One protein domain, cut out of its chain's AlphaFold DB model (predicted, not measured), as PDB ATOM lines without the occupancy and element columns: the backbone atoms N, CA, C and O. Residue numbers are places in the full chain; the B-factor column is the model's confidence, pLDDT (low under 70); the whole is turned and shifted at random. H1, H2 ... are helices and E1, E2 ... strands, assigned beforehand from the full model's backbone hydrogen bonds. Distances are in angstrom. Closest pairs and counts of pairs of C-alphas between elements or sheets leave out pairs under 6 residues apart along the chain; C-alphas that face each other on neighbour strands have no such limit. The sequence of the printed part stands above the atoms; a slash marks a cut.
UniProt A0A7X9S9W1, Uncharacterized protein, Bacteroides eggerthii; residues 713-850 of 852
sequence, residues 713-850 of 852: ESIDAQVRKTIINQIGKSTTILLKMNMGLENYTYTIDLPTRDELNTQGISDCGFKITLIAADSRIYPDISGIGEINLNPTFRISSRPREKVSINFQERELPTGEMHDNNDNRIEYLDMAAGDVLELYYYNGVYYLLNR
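This is residues 713 to 850 of the 852 residues of an uncharacterized protein of Bacteroides eggerthii (UniProt A0A7X9S9W1). A strongly twisted sheet of five strands and a smaller sheet of three lie face to face as a sandwich, with H1 packed on the edge strand E2. At one end the hairpin E5 and E6 reaches away from this body, and at the other end the loop around Gly 783 does so; these two arms make the length. The printed part has 138 residues, with two named helices and ten named strands in the order H1 E1 E2 H2 E3 E4 E5 E6 E7 E8 E9 E10, and its class is mixed, helices and strands. The larger sheet runs E1 E3 E9 E10 E7 and the smaller E2 E4 E8, both mixed. The whole is only just compact, close to loose, with a radius of gyration of the C-alphas of 16.9 A and spans of 66 by 29 by 24 A.

The larger sheet holds E1, residues 732 to 735; E3, residues 766 to 772, 19.8 A long; E9, residues 835 to 841, also 19.8 A; E10, residues 844 to 850, 16.9 A; and E7, residues 816 to 818. C-alpha 850 is at (229.112, 254.400, 231.131). The smaller sheet holds E2, residues 745 to 749; E4, residues 792 to 796; and E8, residues 827 to 830. E5, residues 801 to 805, and E6, residues 808 to 812, form a separate antiparallel sheet. H1, residues 713 to 727, is 21.7 A long and begins at C-alpha 713 (221.375, 231.031, 216.699). H2 has residues 753 to 757.

In the larger sheet E3 and E9 are antiparallel, with N 768 and O 838 2.8 A apart. E9 and E10 form an antiparallel hairpin, with N 839 and O 846 at 2.8 A. The edge strand E1 is parallel to E3, with N 733 and O 769 at 2.8 A, and the edge strand E7 is parallel to E10, with N 845 and O 816 at 2.8 A. The two sheets of the sandwich have 27 pairs of C-alphas within 10 A, and their best planes are 25 degrees apart. In the smaller sheet E2 and E4 are parallel, with N 748 and O 794 at 2.7 A, while E4 and E8 are antiparallel, with N 795 and O 828 at 2.7 A. H1 only grazes both sheets; the C-alphas of Arg 720 and Ile 748, the closest of H1 and E2, are 5.4 A apart. H1 and H2 are near each other, with 5 pairs of C-alphas within 10 A. E5 and E6 form a hairpin, with N 803 and O 810 at 2.8 A. In H1 and H2 every O i to N i+4 pair is within hydrogen-bond range.

The C-alphas of Gly 783 and Asn 806, the two farthest apart, are 66.1 A from each other. The printed part has no cut. The link E3 to E4 is long, with 19 residues. The mean pLDDT of the printed part is 76.4, and 42 residues are under 70, among them 713 to 731 and 778 to 785.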
ATOM      1  N   GLU A 713     222.270 231.116 215.527       68.38
ATOM      2  CA  GLU A 713     221.375 231.031 216.699       68.38
ATOM      3  C   GLU A 713     221.986 230.245 217.873       68.38
ATOM      4  O   GLU A 713     221.749 230.561 219.039       68.38
ATOM      5  N   SER A 714     222.812 229.233 217.589       68.06
ATOM      6  CA  SER A 714     223.496 228.455 218.626       68.06
ATOM      7  C   SER A 714     224.636 229.244 219.268       68.06
ATOM      8  O   SER A 714     224.865 229.128 220.474       68.06
ATOM      9  N   ILE A 715     225.321 230.073 218.473       65.62
ATOM     10  CA  ILE A 715     226.362 230.982 218.956       65.62
ATOM     11  C   ILE A 715     225.718 232.031 219.866       65.62
ATOM     12  O   ILE A 715     226.158 232.180 221.001       65.62
ATOM     13  N   ASP A 716     224.620 232.661 219.441       67.56
ATOM     14  CA  ASP A 716     223.894 233.665 220.231       67.56
ATOM     15  C   ASP A 716     223.381 233.084 221.570       67.56
ATOM     16  O   ASP A 716     223.545 233.697 222.631       67.56
ATOM     17  N   ALA A 717     222.842 231.858 221.564       68.38
ATOM     18  CA  ALA A 717     222.370 231.181 222.775       68.38
ATOM     19  C   ALA A 717     223.508 230.804 223.745       68.38
ATOM     20  O   ALA A 717     223.373 230.963 224.964       68.38
ATOM     21  N   GLN A 718     224.645 230.325 223.227       65.50
ATOM     22  CA  GLN A 718     225.830 230.048 224.045       65.50
ATOM     23  C   GLN A 718     226.469 231.332 224.568       65.50
ATOM     24  O   GLN A 718     226.973 231.335 225.696       65.50
ATOM     25  N   VAL A 719     226.399 232.422 223.797       65.12
ATOM     26  CA  VAL A 719     226.870 233.734 224.235       65.12
ATOM     27  C   VAL A 719     226.098 234.206 225.452       65.12
ATOM     28  O   VAL A 719     226.678 234.466 226.510       65.12
ATOM     29  N   ARG A 720     224.772 234.182 225.344       66.88
ATOM     30  CA  ARG A 720     223.864 234.537 226.431       66.88
ATOM     31  C   ARG A 720     224.080 233.674 227.682       66.88
ATOM     32  O   ARG A 720     224.249 234.212 228.773       66.88
ATOM     33  N   LYS A 721     224.137 232.343 227.543       65.88
ATOM     34  CA  LYS A 721     224.248 231.416 228.688       65.88
ATOM     35  C   LYS A 721     225.603 231.486 229.396       65.88
ATOM     36  O   LYS A 721     225.666 231.413 230.623       65.88
ATOM     37  N   THR A 722     226.691 231.618 228.639       62.34
ATOM     38  CA  THR A 722     228.037 231.726 229.212       62.34
ATOM     39  C   THR A 722     228.155 232.998 230.037       62.34
ATOM     40  O   THR A 722     228.631 232.928 231.161       62.34
ATOM     41  N   ILE A 723     227.653 234.133 229.546       62.44
ATOM     42  CA  ILE A 723     227.737 235.408 230.268       62.44
ATOM     43  C   ILE A 723     226.920 235.375 231.568       62.44
ATOM     44  O   ILE A 723     227.455 235.739 232.615       62.44
ATOM     45  N   ILE A 724     225.695 234.832 231.546       64.50
ATOM     46  CA  ILE A 724     224.874 234.642 232.759       64.50
ATOM     47  C   ILE A 724     225.625 233.808 233.813       64.50
ATOM     48  O   ILE A 724     225.702 234.197 234.977       64.50
ATOM     49  N   ASN A 725     226.276 232.714 233.403       63.66
ATOM     50  CA  ASN A 725     227.062 231.861 234.302       63.66
ATOM     51  C   ASN A 725     228.331 232.531 234.868       63.66
ATOM     52  O   ASN A 725     228.885 232.038 235.855       63.66
ATOM     53  N   GLN A 726     228.840 233.592 234.233       61.91
ATOM     54  CA  GLN A 726     230.053 234.294 234.673       61.91
ATOM     55  C   GLN A 726     229.756 235.475 235.602       61.91
ATOM     56  O   GLN A 726     230.587 235.792 236.450       61.91
ATOM     57  N   ILE A 727     228.568 236.079 235.504       59.28
ATOM     58  CA  ILE A 727     228.164 237.213 236.352       59.28
ATOM     59  C   ILE A 727     228.128 236.842 237.846       59.28
ATOM     60  O   ILE A 727     228.448 237.671 238.689       59.28
ATOM     61  N   GLY A 728     227.861 235.575 238.187       55.59
ATOM     62  CA  GLY A 728     227.962 235.079 239.567       55.59
ATOM     63  C   GLY A 728     229.389 234.805 240.075       55.59
ATOM     64  O   GLY A 728     229.554 234.471 241.244       55.59
ATOM     65  N   LYS A 729     230.423 234.902 239.224       56.84
ATOM     66  CA  LYS A 729     231.812 234.506 239.549       56.84
ATOM     67  C   LYS A 729     232.793 235.673 239.622       56.84
ATOM     68  O   LYS A 729     233.802 235.566 240.313       56.84
ATOM     69  N   SER A 730     232.525 236.762 238.905       60.81
ATOM     70  CA  SER A 730     233.373 237.954 238.870       60.81
ATOM     71  C   SER A 730     232.524 239.216 238.770       60.81
ATOM     72  O   SER A 730     231.545 239.261 238.029       60.81
ATOM     73  N   THR A 731     232.947 240.274 239.462       65.75
ATOM     74  CA  THR A 731     232.349 241.613 239.355       65.75
ATOM     75  C   THR A 731     232.886 242.408 238.162       65.75
ATOM     76  O   THR A 731     232.389 243.496 237.891       65.75
ATOM     77  N   THR A 732     233.885 241.891 237.436       72.62
ATOM     78  CA  THR A 732     234.405 242.474 236.185       72.62
ATOM     79  C   THR A 732     234.402 241.433 235.070       72.62
ATOM     80  O   THR A 732     234.959 240.346 235.234       72.62
ATOM     81  N   ILE A 733     233.791 241.762 233.933       74.06
ATOM     82  CA  ILE A 733     233.577 240.849 232.808       74.06
ATOM     83  C   ILE A 733     234.066 241.501 231.524       74.06
ATOM     84  O   ILE A 733     233.636 242.594 231.163       74.06
ATOM     85  N   LEU A 734     234.945 240.794 230.818       73.12
ATOM     86  CA  LEU A 734     235.434 241.191 229.507       73.12
ATOM     87  C   LEU A 734     234.556 240.555 228.419       73.12
ATOM     88  O   LEU A 734     234.493 239.330 228.304       73.12
ATOM     89  N   LEU A 735     233.887 241.382 227.622       78.25
ATOM     90  CA  LEU A 735     233.074 240.970 226.483       78.25
ATOM     91  C   LEU A 735     233.957 240.971 225.233       78.25
ATOM     92  O   LEU A 735     234.345 242.027 224.740       78.25
ATOM     93  N   LYS A 736     234.314 239.781 224.746       75.69
ATOM     94  CA  LYS A 736     235.175 239.587 223.573       75.69
ATOM     95  C   LYS A 736     234.682 238.408 222.745       75.69
ATOM     96  O   LYS A 736     234.308 237.389 223.316       75.69
ATOM     97  N   MET A 737     234.742 238.513 221.420       71.44
ATOM     98  CA  MET A 737     234.425 237.424 220.492       71.44
ATOM     99  C   MET A 737     235.644 237.013 219.675       71.44
ATOM    100  O   MET A 737     236.442 237.852 219.268       71.44
ATOM    101  N   ASN A 738     235.768 235.711 219.413       65.12
ATOM    102  CA  ASN A 738     236.823 235.149 218.561       65.12
ATOM    103  C   ASN A 738     236.269 234.367 217.353       65.12
ATOM    104  O   ASN A 738     237.050 233.786 216.612       65.12
ATOM    105  N   MET A 739     234.943 234.322 217.164       65.62
ATOM    106  CA  MET A 739     234.240 233.789 215.985       65.62
ATOM    107  C   MET A 739     232.857 234.449 215.884       65.62
ATOM    108  O   MET A 739     232.237 234.681 216.920       65.62
ATOM    109  N   GLY A 740     232.369 234.727 214.672       69.88
ATOM    110  CA  GLY A 740     231.081 235.395 214.452       69.88
ATOM    111  C   GLY A 740     230.974 236.073 213.084       69.88
ATOM    112  O   GLY A 740     231.874 235.935 212.257       69.88
ATOM    113  N   LEU A 741     229.880 236.807 212.864       69.06
ATOM    114  CA  LEU A 741     229.722 237.710 211.721       69.06
ATOM    115  C   LEU A 741     230.323 239.086 212.049       69.06
ATOM    116  O   LEU A 741     230.191 239.569 213.175       69.06
ATOM    117  N   GLU A 742     230.953 239.724 211.063       77.69
ATOM    118  CA  GLU A 742     231.451 241.096 211.198       77.69
ATOM    119  C   GLU A 742     230.296 242.081 211.434       77.69
ATOM    120  O   GLU A 742     229.248 241.996 210.791       77.69
ATOM    121  N   ASN A 743     230.500 243.045 212.335       82.50
ATOM    122  CA  ASN A 743     229.545 244.095 212.701       82.50
ATOM    123  C   ASN A 743     228.186 243.568 213.204       82.50
ATOM    124  O   ASN A 743     227.161 244.236 213.056       82.50
ATOM    125  N   TYR A 744     228.155 242.370 213.794       81.75
ATOM    126  CA  TYR A 744     226.930 241.788 214.339       81.75
ATOM    127  C   TYR A 744     226.642 242.262 215.771       81.75
ATOM    128  O   TYR A 744     227.554 242.508 216.567       81.75
ATOM    129  N   THR A 745     225.353 242.375 216.108       84.38
ATOM    130  CA  THR A 745     224.894 242.780 217.441       84.38
ATOM    131  C   THR A 745     224.506 241.568 218.284       84.38
ATOM    132  O   THR A 745     223.486 240.927 218.041       84.38
ATOM    133  N   TYR A 746     225.286 241.289 219.325       79.69
ATOM    134  CA  TYR A 746     225.057 240.177 220.241       79.69
ATOM    135  C   TYR A 746     224.282 240.639 221.469       79.69
ATOM    136  O   TYR A 746     224.751 241.490 222.222       79.69
ATOM    137  N   THR A 747     223.094 240.070 221.685       80.62
ATOM    138  CA  THR A 747     222.230 240.467 222.805       80.62
ATOM    139  C   THR A 747     222.531 239.666 224.067       80.62
ATOM    140  O   THR A 747     222.286 238.458 224.134       80.62
ATOM    141  N   ILE A 748     223.000 240.372 225.087       78.31
ATOM    142  CA  ILE A 748     223.318 239.875 226.417       78.31
ATOM    143  C   ILE A 748     222.192 240.286 227.345       78.31
ATOM    144  O   ILE A 748     222.002 241.468 227.609       78.31
ATOM    145  N   ASP A 749     221.477 239.315 227.887       78.12
ATOM    146  CA  ASP A 749     220.516 239.634 228.927       78.12
ATOM    147  C   ASP A 749     221.184 239.578 230.298       78.12
ATOM    148  O   ASP A 749     221.938 238.644 230.596       78.12
ATOM    149  N   LEU A 750     220.861 240.546 231.151       79.88
ATOM    150  CA  LEU A 750     221.293 240.506 232.541       79.88
ATOM    151  C   LEU A 750     220.591 239.354 233.295       79.88
ATOM    152  O   LEU A 750     219.436 239.027 232.983       79.88
ATOM    153  N   PRO A 751     221.271 238.724 234.272       78.50
ATOM    154  CA  PRO A 751     220.700 237.640 235.055       78.50
ATOM    155  C   PRO A 751     219.453 238.076 235.808       78.50
ATOM    156  O   PRO A 751     219.422 239.170 236.386       78.50
ATOM    157  N   THR A 752     218.452 237.205 235.847       82.50
ATOM    158  CA  THR A 752     217.277 237.439 236.676       82.50
ATOM    159  C   THR A 752     217.592 237.222 238.160       82.50
ATOM    160  O   THR A 752     218.576 236.584 238.536       82.50
ATOM    161  N   ARG A 753     216.729 237.727 239.041       81.06
ATOM    162  CA  ARG A 753     216.784 237.528 240.485       81.06
ATOM    163  C   ARG A 753     216.788 236.043 240.814       81.06
ATOM    164  O   ARG A 753     217.558 235.638 241.673       81.06
ATOM    165  N   ASP A 754     215.987 235.245 240.118       80.00
ATOM    166  CA  ASP A 754     215.917 233.802 240.337       80.00
ATOM    167  C   ASP A 754     217.204 233.101 239.896       80.00
ATOM    168  O   ASP A 754     217.735 232.271 240.636       80.00
ATOM    169  N   GLU A 755     217.776 233.495 238.753       75.75
ATOM    170  CA  GLU A 755     219.091 233.012 238.314       75.75
ATOM    171  C   GLU A 755     220.176 233.348 239.356       75.75
ATOM    172  O   GLU A 755     220.979 232.485 239.711       75.75
ATOM    173  N   LEU A 756     220.153 234.552 239.936       73.12
ATOM    174  CA  LEU A 756     221.067 234.961 241.012       73.12
ATOM    175  C   LEU A 756     220.779 234.277 242.359       73.12
ATOM    176  O   LEU A 756     221.704 234.031 243.137       73.12
ATOM    177  N   ASN A 757     219.522 233.933 242.640       76.06
ATOM    178  CA  ASN A 757     219.116 233.237 243.862       76.06
ATOM    179  C   ASN A 757     219.684 231.813 243.882       76.06
ATOM    180  O   ASN A 757     220.180 231.359 244.910       76.06
ATOM    181  N   THR A 758     219.742 231.138 242.725       71.56
ATOM    182  CA  THR A 758     220.424 229.831 242.624       71.56
ATOM    183  C   THR A 758     221.923 229.894 242.944       71.56
ATOM    184  O   THR A 758     222.513 228.872 243.287       71.56
ATOM    185  N   GLN A 759     222.535 231.082 242.877       61.94
ATOM    186  CA  GLN A 759     223.924 231.341 243.274       61.94
ATOM    187  C   GLN A 759     224.045 231.934 244.693       61.94
ATOM    188  O   GLN A 759     225.152 232.214 245.146       61.94
ATOM    189  N   GLY A 760     222.928 232.121 245.407       64.75
ATOM    190  CA  GLY A 760     222.887 232.640 246.777       64.75
ATOM    191  C   GLY A 760     223.159 234.143 246.915       64.75
ATOM    192  O   GLY A 760     223.493 234.585 248.012       64.75
ATOM    193  N   ILE A 761     223.046 234.924 245.832       65.81
ATOM    194  CA  ILE A 761     223.429 236.352 245.805       65.81
ATOM    195  C   ILE A 761     222.290 237.313 245.426       65.81
ATOM    196  O   ILE A 761     222.518 238.515 245.326       65.81
ATOM    197  N   SER A 762     221.060 236.825 245.238       67.44
ATOM    198  CA  SER A 762     219.907 237.642 244.805       67.44
ATOM    199  C   SER A 762     219.517 238.772 245.759       67.44
ATOM    200  O   SER A 762     218.930 239.763 245.326       67.44
ATOM    201  N   ASP A 763     219.828 238.634 247.048       66.00
ATOM    202  CA  ASP A 763     219.490 239.626 248.077       66.00
ATOM    203  C   ASP A 763     220.678 240.549 248.417       66.00
ATOM    204  O   ASP A 763     220.574 241.428 249.274       66.00
ATOM    205  N   CYS A 764     221.818 240.370 247.743       65.69
ATOM    206  CA  CYS A 764     223.011 241.190 247.917       65.69
ATOM    207  C   CYS A 764     223.019 242.369 246.934       65.69
ATOM    208  O   CYS A 764     222.684 242.219 245.762       65.69
ATOM    209  N   GLY A 765     223.458 243.542 247.397       71.19
ATOM    210  CA  GLY A 765     223.806 244.651 246.513       71.19
ATOM    211  C   GLY A 765     225.239 244.495 246.006       71.19
ATOM    212  O   GLY A 765     226.153 244.368 246.821       71.19
ATOM    213  N   PHE A 766     225.459 244.482 244.691       72.19
ATOM    214  CA  PHE A 766     226.808 244.350 244.133       72.19
ATOM    215  C   PHE A 766     227.005 245.170 242.861       72.19
ATOM    216  O   PHE A 766     226.081 245.398 242.086       72.19
ATOM    217  N   LYS A 767     228.251 245.598 242.636       79.19
ATOM    218  CA  LYS A 767     228.670 246.280 241.408       79.19
ATOM    219  C   LYS A 767     229.130 245.254 240.376       79.19
ATOM    220  O   LYS A 767     229.924 244.373 240.699       79.19
ATOM    221  N   ILE A 768     228.689 245.422 239.138       80.00
ATOM    222  CA  ILE A 768     229.187 244.709 237.966       80.00
ATOM    223  C   ILE A 768     229.809 245.706 236.987       80.00
ATOM    224  O   ILE A 768     229.265 246.779 236.748       80.00
ATOM    225  N   THR A 769     230.958 245.344 236.428       82.44
ATOM    226  CA  THR A 769     231.678 246.099 235.403       82.44
ATOM    227  C   THR A 769     231.786 245.234 234.156       82.44
ATOM    228  O   THR A 769     232.393 244.167 234.193       82.44
ATOM    229  N   LEU A 770     231.191 245.672 233.055       83.38
ATOM    230  CA  LEU A 770     231.321 245.068 231.737       83.38
ATOM    231  C   LEU A 770     232.302 245.909 230.920       83.38
ATOM    232  O   LEU A 770     232.222 247.135 230.925       83.38
ATOM    233  N   ILE A 771     233.224 245.258 230.224       82.94
ATOM    234  CA  ILE A 771     234.216 245.913 229.371       82.94
ATOM    235  C   ILE A 771     234.133 245.263 227.998       82.94
ATOM    236  O   ILE A 771     234.436 244.077 227.868       82.94
ATOM    237  N   ALA A 772     233.729 246.014 226.980       83.06
ATOM    238  CA  ALA A 772     233.725 245.531 225.608       83.06
ATOM    239  C   ALA A 772     235.138 245.636 225.028       83.06
ATOM    240  O   ALA A 772     235.724 246.711 224.945       83.06
ATOM    241  N   ALA A 773     235.716 244.496 224.667       79.25
ATOM    242  CA  ALA A 773     237.077 244.400 224.167       79.25
ATOM    243  C   ALA A 773     237.111 244.145 222.660       79.25
ATOM    244  O   ALA A 773     236.201 243.554 222.072       79.25
ATOM    245  N   ASP A 774     238.224 244.551 222.051       77.75
ATOM    246  CA  ASP A 774     238.478 244.323 220.636       77.75
ATOM    247  C   ASP A 774     238.484 242.817 220.313       77.75
ATOM    248  O   ASP A 774     239.082 241.994 221.023       77.75
ATOM    249  N   SER A 775     237.770 242.458 219.251       77.12
ATOM    250  CA  SER A 775     237.371 241.091 218.917       77.12
ATOM    251  C   SER A 775     237.898 240.740 217.532       77.12
ATOM    252  O   SER A 775     237.223 240.900 216.519       77.12
ATOM    253  N   ARG A 776     239.153 240.292 217.508       73.38
ATOM    254  CA  ARG A 776     239.914 239.993 216.291       73.38
ATOM    255  C   ARG A 776     240.138 238.498 216.161       73.38
ATOM    256  O   ARG A 776     240.542 237.846 217.126       73.38
ATOM    257  N   ILE A 777     239.916 237.979 214.960       70.56
ATOM    258  CA  ILE A 777     240.230 236.604 214.588       70.56
ATOM    259  C   ILE A 777     241.505 236.605 213.757       70.56
ATOM    260  O   ILE A 777     241.630 237.344 212.779       70.56
ATOM    261  N   TYR A 778     242.416 235.710 214.116       68.81
ATOM    262  CA  TYR A 778     243.559 235.343 213.293       68.81
ATOM    263  C   TYR A 778     243.287 233.947 212.728       68.81
ATOM    264  O   TYR A 778     243.549 232.961 213.421       68.81
ATOM    265  N   PRO A 779     242.675 233.828 211.537       64.62
ATOM    266  CA  PRO A 779     242.493 232.521 210.926       64.62
ATOM    267  C   PRO A 779     243.872 231.912 210.640       64.62
ATOM    268  O   PRO A 779     244.707 232.545 210.000       64.62
ATOM    269  N   ASP A 780     244.112 230.680 211.099       57.84
ATOM    270  CA  ASP A 780     245.363 229.927 210.881       57.84
ATOM    271  C   ASP A 780     245.437 229.375 209.437       57.84
ATOM    272  O   ASP A 780     245.666 228.194 209.185       57.84
ATOM    273  N   ILE A 781     245.116 230.233 208.464       61.03
ATOM    274  CA  ILE A 781     245.016 229.928 207.038       61.03
ATOM    275  C   ILE A 781     245.845 230.973 206.292       61.03
ATOM    276  O   ILE A 781     245.533 232.165 206.290       61.03
ATOM    277  N   SER A 782     246.922 230.523 205.650       56.91
ATOM    278  CA  SER A 782     247.873 231.387 204.949       56.91
ATOM    279  C   SER A 782     247.186 232.249 203.881       56.91
ATOM    280  O   SER A 782     246.653 231.714 202.908       56.91
ATOM    281  N   GLY A 783     247.249 233.575 204.035       62.44
ATOM    282  CA  GLY A 783     246.795 234.549 203.034       62.44
ATOM    283  C   GLY A 783     245.507 235.308 203.373       62.44
ATOM    284  O   GLY A 783     245.168 236.236 202.644       62.44
ATOM    285  N   ILE A 784     244.823 234.976 204.474       63.03
ATOM    286  CA  ILE A 784     243.723 235.788 205.013       63.03
ATOM    287  C   ILE A 784     244.293 236.628 206.161       63.03
ATOM    288  O   ILE A 784     244.815 236.086 207.132       63.03
ATOM    289  N   GLY A 785     244.269 237.954 206.007       65.81
ATOM    290  CA  GLY A 785     244.695 238.892 207.047       65.81
ATOM    291  C   GLY A 785     243.783 238.852 208.275       65.81
ATOM    292  O   GLY A 785     242.755 238.180 208.287       65.81
ATOM    293  N   GLU A 786     244.171 239.582 209.314       70.69
ATOM    294  CA  GLU A 786     243.377 239.747 210.531       70.69
ATOM    295  C   GLU A 786     241.925 240.156 210.214       70.69
ATOM    296  O   GLU A 786     241.697 241.141 209.510       70.69
ATOM    297  N   ILE A 787     240.949 239.413 210.748       73.94
ATOM    298  CA  ILE A 787     239.524 239.739 210.619       73.94
ATOM    299  C   ILE A 787     239.078 240.417 211.910       73.94
ATOM    300  O   ILE A 787     239.070 239.793 212.974       73.94
ATOM    301  N   ASN A 788     238.682 241.685 211.825       78.69
ATOM    302  CA  ASN A 788     238.054 242.370 212.945       78.69
ATOM    303  C   ASN A 788     236.542 242.129 212.905       78.69
ATOM    304  O   ASN A 788     235.862 242.592 211.993       78.69
ATOM    305  N   LEU A 789     236.014 241.427 213.907       78.25
ATOM    306  CA  LEU A 789     234.581 241.164 214.003       78.25
ATOM    307  C   LEU A 789     233.772 242.410 214.351       78.25
ATOM    308  O   LEU A 789     232.575 242.423 214.091       78.25
ATOM    309  N   ASN A 790     234.392 243.418 214.971       83.12
ATOM    310  CA  ASN A 790     233.755 244.646 215.443       83.12
ATOM    311  C   ASN A 790     232.331 244.433 216.022       83.12
ATOM    312  O   ASN A 790     231.364 245.030 215.538       83.12
ATOM    313  N   PRO A 791     232.154 243.523 217.000       84.44
ATOM    314  CA  PRO A 791     230.836 243.198 217.515       84.44
ATOM    315  C   PRO A 791     230.287 244.364 218.334       84.44
ATOM    316  O   PRO A 791     231.019 245.049 219.049       84.44
ATOM    317  N   THR A 792     228.970 244.541 218.282       86.00
ATOM    318  CA  THR A 792     228.252 245.384 219.244       86.00
ATOM    319  C   THR A 792     227.578 244.483 220.269       86.00
ATOM    320  O   THR A 792     226.812 243.593 219.906       86.00
ATOM    321  N   PHE A 793     227.839 244.692 221.553       84.31
ATOM    322  CA  PHE A 793     227.203 243.931 222.622       84.31
ATOM    323  C   PHE A 793     226.007 244.702 223.174       84.31
ATOM    324  O   PHE A 793     226.173 245.730 223.823       84.31
ATOM    325  N   ARG A 794     224.799 244.200 222.930       87.94
ATOM    326  CA  ARG A 794     223.556 244.791 223.423       87.94
ATOM    327  C   ARG A 794     223.206 244.223 224.789       87.94
ATOM    328  O   ARG A 794     222.729 243.097 224.876       87.94
ATOM    329  N   ILE A 795     223.424 244.992 225.847       88.00
ATOM    330  CA  ILE A 795     223.024 244.648 227.213       88.00
ATOM    331  C   ILE A 795     221.539 244.956 227.375       88.00
ATOM    332  O   ILE A 795     221.154 246.120 227.425       88.00
ATOM    333  N   SER A 796     220.707 243.927 227.438       85.12
ATOM    334  CA  SER A 796     219.252 244.047 227.480       85.12
ATOM    335  C   SER A 796     218.694 243.885 228.887       85.12
ATOM    336  O   SER A 796     219.093 243.005 229.655       85.12
ATOM    337  N   SER A 797     217.713 244.729 229.184       85.69
ATOM    338  CA  SER A 797     216.894 244.690 230.390       85.69
ATOM    339  C   SER A 797     215.867 243.569 230.311       85.69
ATOM    340  O   SER A 797     215.214 243.369 229.281       85.69
ATOM    341  N   ARG A 798     215.703 242.820 231.404       84.75
ATOM    342  CA  ARG A 798     214.696 241.754 231.472       84.75
ATOM    343  C   ARG A 798     213.298 242.346 231.665       84.75
ATOM    344  O   ARG A 798     213.172 243.396 232.293       84.75
ATOM    345  N   PRO A 799     212.240 241.719 231.123       80.06
ATOM    346  CA  PRO A 799     210.872 242.108 231.450       80.06
ATOM    347  C   PRO A 799     210.546 241.762 232.910       80.06
ATOM    348  O   PRO A 799     211.178 240.884 233.501       80.06
ATOM    349  N   ARG A 800     209.532 242.422 233.482       81.81
ATOM    350  CA  ARG A 800     208.976 242.028 234.784       81.81
ATOM    351  C   ARG A 800     208.357 240.644 234.711       81.81
ATOM    352  O   ARG A 800     207.761 240.270 233.702       81.81
ATOM    353  N   GLU A 801     208.442 239.923 235.818       79.38
ATOM    354  CA  GLU A 801     207.761 238.645 235.971       79.38
ATOM    355  C   GLU A 801     206.500 238.824 236.816       79.38
ATOM    356  O   GLU A 801     206.507 239.513 237.843       79.38
ATOM    357  N   LYS A 802     205.396 238.218 236.371       77.56
ATOM    358  CA  LYS A 802     204.146 238.185 237.130       77.56
ATOM    359  C   LYS A 802     204.252 237.118 238.206       77.56
ATOM    360  O   LYS A 802     204.251 235.929 237.903       77.56
ATOM    361  N   VAL A 803     204.297 237.547 239.461       69.25
ATOM    362  CA  VAL A 803     204.364 236.653 240.616       69.25
ATOM    363  C   VAL A 803     203.072 236.778 241.420       69.25
ATOM    364  O   VAL A 803     202.634 237.876 241.773       69.25
ATOM    365  N   SER A 804     202.449 235.638 241.720       68.94
ATOM    366  CA  SER A 804     201.265 235.570 242.580       68.94
ATOM    367  C   SER A 804     201.685 235.615 244.044       68.94
ATOM    368  O   SER A 804     202.134 234.615 244.601       68.94
ATOM    369  N   ILE A 805     201.518 236.771 244.686       64.88
ATOM    370  CA  ILE A 805     201.797 236.959 246.115       64.88
ATOM    371  C   ILE A 805     200.464 237.214 246.815       64.88
ATOM    372  O   ILE A 805     199.742 238.143 246.461       64.88
ATOM    373  N   ASN A 806     200.117 236.386 247.807       69.94
ATOM    374  CA  ASN A 806     198.839 236.457 248.533       69.94
ATOM    375  C   ASN A 806     197.604 236.474 247.607       69.94
ATOM    376  O   ASN A 806     196.678 237.253 247.820       69.94
ATOM    377  N   PHE A 807     197.597 235.620 246.577       71.56
ATOM    378  CA  PHE A 807     196.498 235.487 245.605       71.56
ATOM    379  C   PHE A 807     196.182 236.765 244.796       71.56
ATOM    380  O   PHE A 807     195.103 236.874 244.218       71.56
ATOM    381  N   GLN A 808     197.127 237.711 244.713       66.12
ATOM    382  CA  GLN A 808     197.097 238.825 243.763       66.12
ATOM    383  C   GLN A 808     198.313 238.762 242.836       66.12
ATOM    384  O   GLN A 808     199.440 238.565 243.296       66.12
ATOM    385  N   GLU A 809     198.088 238.945 241.535       72.19
ATOM    386  CA  GLU A 809     199.176 239.071 240.562       72.19
ATOM    387  C   GLU A 809     199.873 240.424 240.749       72.19
ATOM    388  O   GLU A 809     199.247 241.481 240.641       72.19
ATOM    389  N   ARG A 810     201.179 240.397 241.034       73.50
ATOM    390  CA  ARG A 810     202.046 241.581 241.028       73.50
ATOM    391  C   ARG A 810     203.192 241.366 240.050       73.50
ATOM    392  O   ARG A 810     203.786 240.295 240.017       73.50
ATOM    393  N   GLU A 811     203.521 242.396 239.281       76.81
ATOM    394  CA  GLU A 811     204.720 242.401 238.441       76.81
ATOM    395  C   GLU A 811     205.921 242.863 239.266       76.81
ATOM    396  O   GLU A 811     205.932 243.987 239.775       76.81
ATOM    397  N   LEU A 812     206.915 241.989 239.420       75.25
ATOM    398  CA  LEU A 812     208.154 242.285 240.135       75.25
ATOM    399  C   LEU A 812     209.325 242.433 239.156       75.25
ATOM    400  O   LEU A 812     209.396 241.692 238.170       75.25
ATOM    401  N   PRO A 813     210.259 243.365 239.420       80.56
ATOM    402  CA  PRO A 813     211.485 243.447 238.650       80.56
ATOM    403  C   PRO A 813     212.328 242.208 238.945       80.56
ATOM    404  O   PRO A 813     212.656 241.916 240.098       80.56
ATOM    405  N   THR A 814     212.661 241.458 237.901       80.19
ATOM    406  CA  THR A 814     213.527 240.285 238.025       80.19
ATOM    407  C   THR A 814     214.896 240.530 237.420       80.19
ATOM    408  O   THR A 814     215.835 239.882 237.837       80.19
ATOM    409  N   GLY A 815     215.089 241.504 236.540       83.38
ATOM    410  CA  GLY A 815     216.418 241.885 236.055       83.38
ATOM    411  C   GLY A 815     216.357 243.139 235.199       83.38
ATOM    412  O   GLY A 815     216.985 243.201 234.142       83.38
ATOM    413  N   GLU A 816     215.515 244.092 235.601       88.12
ATOM    414  CA  GLU A 816     215.321 245.327 234.844       88.12
ATOM    415  C   GLU A 816     216.556 246.214 234.984       88.12
ATOM    416  O   GLU A 816     217.118 246.329 236.069       88.12
ATOM    417  N   MET A 817     216.978 246.858 233.905       91.06
ATOM    418  CA  MET A 817     218.036 247.860 233.926       91.06
ATOM    419  C   MET A 817     217.426 249.256 233.994       91.06
ATOM    420  O   MET A 817     216.492 249.550 233.253       91.06
ATOM    421  N   HIS A 818     217.926 250.096 234.893       90.62
ATOM    422  CA  HIS A 818     217.398 251.427 235.181       90.62
ATOM    423  C   HIS A 818     218.505 252.482 235.070       90.62
ATOM    424  O   HIS A 818     219.675 252.193 235.328       90.62
ATOM    425  N   ASP A 819     218.152 253.703 234.673       87.19
ATOM    426  CA  ASP A 819     219.065 254.847 234.708       87.19
ATOM    427  C   ASP A 819     219.198 255.428 236.131       87.19
ATOM    428  O   ASP A 819     218.571 254.967 237.085       87.19
ATOM    429  N   ASN A 820     220.021 256.469 236.282       81.31
ATOM    430  CA  ASN A 820     220.215 257.152 237.568       81.31
ATOM    431  C   ASN A 820     218.956 257.864 238.105       81.31
ATOM    432  O   ASN A 820     218.949 258.278 239.261       81.31
ATOM    433  N   ASN A 821     217.913 258.024 237.287       83.12
ATOM    434  CA  ASN A 821     216.626 258.605 237.668       83.12
ATOM    435  C   ASN A 821     215.540 257.529 237.862       83.12
ATOM    436  O   ASN A 821     214.364 257.876 237.943       83.12
ATOM    437  N   ASP A 822     215.927 256.249 237.935       83.25
ATOM    438  CA  ASP A 822     215.038 255.091 238.083       83.25
ATOM    439  C   ASP A 822     214.101 254.849 236.879       83.25
ATOM    440  O   ASP A 822     213.088 254.156 236.986       83.25
ATOM    441  N   ASN A 823     214.437 255.381 235.696       88.06
ATOM    442  CA  ASN A 823     213.714 255.058 234.466       88.06
ATOM    443  C   ASN A 823     214.229 253.747 233.877       88.06
ATOM    444  O   ASN A 823     215.438 253.557 233.729       88.06
ATOM    445  N   ARG A 824     213.313 252.873 233.450       87.19
ATOM    446  CA  ARG A 824     213.660 251.614 232.784       87.19
ATOM    447  C   ARG A 824     214.382 251.881 231.461       87.19
ATOM    448  O   ARG A 824     213.864 252.553 230.572       87.19
ATOM    449  N   ILE A 825     215.566 251.301 231.325       89.12
ATOM    450  CA  ILE A 825     216.342 251.234 230.093       89.12
ATOM    451  C   ILE A 825     216.016 249.900 229.427       89.12
ATOM    452  O   ILE A 825     216.154 248.861 230.061       89.12
ATOM    453  N   GLU A 826     215.604 249.898 228.159       87.62
ATOM    454  CA  GLU A 826     215.334 248.647 227.428       87.62
ATOM    455  C   GLU A 826     216.626 247.888 227.105       87.62
ATOM    456  O   GLU A 826     216.719 246.681 227.323       87.62
ATOM    457  N   TYR A 827     217.640 248.596 226.602       89.56
ATOM    458  CA  TYR A 827     218.956 248.035 226.307       89.56
ATOM    459  C   TYR A 827     220.047 249.114 226.224       89.56
ATOM    460  O   TYR A 827     219.757 250.296 226.037       89.56
ATOM    461  N   LEU A 828     221.313 248.699 226.325       90.50
ATOM    462  CA  LEU A 828     222.504 249.515 226.081       90.50
ATOM    463  C   LEU A 828     223.452 248.778 225.137       90.50
ATOM    464  O   LEU A 828     223.867 247.664 225.429       90.50
ATOM    465  N   ASP A 829     223.828 249.415 224.036       90.44
ATOM    466  CA  ASP A 829     224.817 248.871 223.103       90.44
ATOM    467  C   ASP A 829     226.232 249.274 223.519       90.44
ATOM    468  O   ASP A 829     226.459 250.448 223.805       90.44
ATOM    469  N   MET A 830     227.158 248.316 223.547       88.88
ATOM    470  CA  MET A 830     228.573 248.510 223.866       88.88
ATOM    471  C   MET A 830     229.454 248.121 222.674       88.88
ATOM    472  O   MET A 830     229.362 246.991 222.183       88.88
ATOM    473  N   ALA A 831     230.317 249.033 222.232       87.56
ATOM    474  CA  ALA A 831     231.340 248.793 221.215       87.56
ATOM    475  C   ALA A 831     232.716 248.534 221.856       87.56
ATOM    476  O   ALA A 831     232.915 248.764 223.046       87.56
ATOM    477  N   ALA A 832     233.680 248.032 221.080       83.38
ATOM    478  CA  ALA A 832     235.032 247.790 221.584       83.38
ATOM    479  C   ALA A 832     235.659 249.081 222.155       83.38
ATOM    480  O   ALA A 832     235.804 250.070 221.442       83.38
ATOM    481  N   GLY A 833     236.063 249.044 223.425       80.25
ATOM    482  CA  GLY A 833     236.547 250.195 224.194       80.25
ATOM    483  C   GLY A 833     235.585 250.642 225.298       80.25
ATOM    484  O   GLY A 833     236.045 251.203 226.297       80.25
ATOM    485  N   ASP A 834     234.294 250.324 225.176       87.88
ATOM    486  CA  ASP A 834     233.274 250.770 226.123       87.88
ATOM    487  C   ASP A 834     233.390 250.053 227.475       87.88
ATOM    488  O   ASP A 834     233.603 248.837 227.561       87.88
ATOM    489  N   VAL A 835     233.154 250.806 228.551       85.31
ATOM    490  CA  VAL A 835     233.038 250.289 229.920       85.31
ATOM    491  C   VAL A 835     231.679 250.666 230.486       85.31
ATOM    492  O   VAL A 835     231.327 251.845 230.566       85.31
ATOM    493  N   LEU A 836     230.934 249.662 230.933       88.06
ATOM    494  CA  LEU A 836     229.628 249.812 231.553       88.06
ATOM    495  C   LEU A 836     229.677 249.302 232.989       88.06
ATOM    496  O   LEU A 836     230.009 248.149 233.237       88.06
ATOM    497  N   GLU A 837     229.304 250.146 233.938       88.81
ATOM    498  CA  GLU A 837     229.202 249.784 235.344       88.81
ATOM    499  C   GLU A 837     227.745 249.852 235.784       88.81
ATOM    500  O   GLU A 837     227.107 250.902 235.688       88.81
ATOM    501  N   LEU A 838     227.231 248.741 236.304       87.88
ATOM    502  CA  LEU A 838     225.888 248.646 236.864       87.88
ATOM    503  C   LEU A 838     225.972 248.250 238.341       87.88
ATOM    504  O   LEU A 838     226.910 247.576 238.770       87.88
ATOM    505  N   TYR A 839     224.977 248.642 239.124       85.12
ATOM    506  CA  TYR A 839     224.776 248.180 240.490       85.12
ATOM    507  C   TYR A 839     223.498 247.364 240.564       85.12
ATOM    508  O   TYR A 839     222.414 247.883 240.316       85.12
ATOM    509  N   TYR A 840     223.616 246.091 240.910       84.19
ATOM    510  CA  TYR A 840     222.462 245.241 241.143       84.19
ATOM    511  C   TYR A 840     221.934 245.432 242.563       84.19
ATOM    512  O   TYR A 840     222.707 245.377 243.521       84.19
ATOM    513  N   TYR A 841     220.620 245.589 242.702       81.69
ATOM    514  CA  TYR A 841     219.918 245.454 243.971       81.69
ATOM    515  C   TYR A 841     218.466 245.011 243.754       81.69
ATOM    516  O   TYR A 841     217.704 245.660 243.038       81.69
ATOM    517  N   ASN A 842     218.069 243.924 244.423       77.62
ATOM    518  CA  ASN A 842     216.672 243.499 244.570       77.62
ATOM    519  C   ASN A 842     215.907 243.311 243.235       77.62
ATOM    520  O   ASN A 842     214.732 243.657 243.140       77.62
ATOM    521  N   GLY A 843     216.570 242.752 242.215       80.44
ATOM    522  CA  GLY A 843     215.982 242.498 240.891       80.44
ATOM    523  C   GLY A 843     216.130 243.638 239.874       80.44
ATOM    524  O   GLY A 843     215.653 243.500 238.749       80.44
ATOM    525  N   VAL A 844     216.812 244.728 240.242       86.75
ATOM    526  CA  VAL A 844     217.069 245.889 239.375       86.75
ATOM    527  C   VAL A 844     218.575 246.135 239.243       86.75
ATOM    528  O   VAL A 844     219.308 246.049 240.227       86.75
ATOM    529  N   TYR A 845     219.037 246.454 238.036       89.00
ATOM    530  CA  TYR A 845     220.397 246.886 237.723       89.00
ATOM    531  C   TYR A 845     220.409 248.388 237.432       89.00
ATOM    532  O   TYR A 845     219.959 248.830 236.380       89.00
ATOM    533  N   TYR A 846     220.954 249.178 238.346       89.25
ATOM    534  CA  TYR A 846     221.075 250.626 238.204       89.25
ATOM    535  C   TYR A 846     222.354 250.984 237.454       89.25
ATOM    536  O   TYR A 846     223.440 250.533 237.814       89.25
ATOM    537  N   LEU A 847     222.243 251.811 236.423       90.12
ATOM    538  CA  LEU A 847     223.377 252.308 235.658       90.12
ATOM    539  C   LEU A 847     224.230 253.258 236.504       90.12
ATOM    540  O   LEU A 847     223.846 254.400 236.705       90.12
ATOM    541  N   LEU A 848     225.414 252.824 236.945       85.31
ATOM    542  CA  LEU A 848     226.329 253.675 237.711       85.31
ATOM    543  C   LEU A 848     227.166 254.577 236.808       85.31
ATOM    544  O   LEU A 848     227.305 255.773 237.060       85.31
ATOM    545  N   ASN A 849     227.779 253.987 235.783       82.69
ATOM    546  CA  ASN A 849     228.714 254.682 234.912       82.69
ATOM    547  C   ASN A 849     228.735 254.029 233.532       82.69
ATOM    548  O   ASN A 849     228.646 252.810 233.404       82.69
ATOM    549  N   ARG A 850     228.898 254.850 232.500       83.44
ATOM    550  CA  ARG A 850     229.112 254.400 231.131       83.44
ATOM    551  C   ARG A 850     230.180 255.280 230.501       83.44
ATOM    552  O   ARG A 850     229.974 256.481 230.332       83.44
TER     553      ARG A 850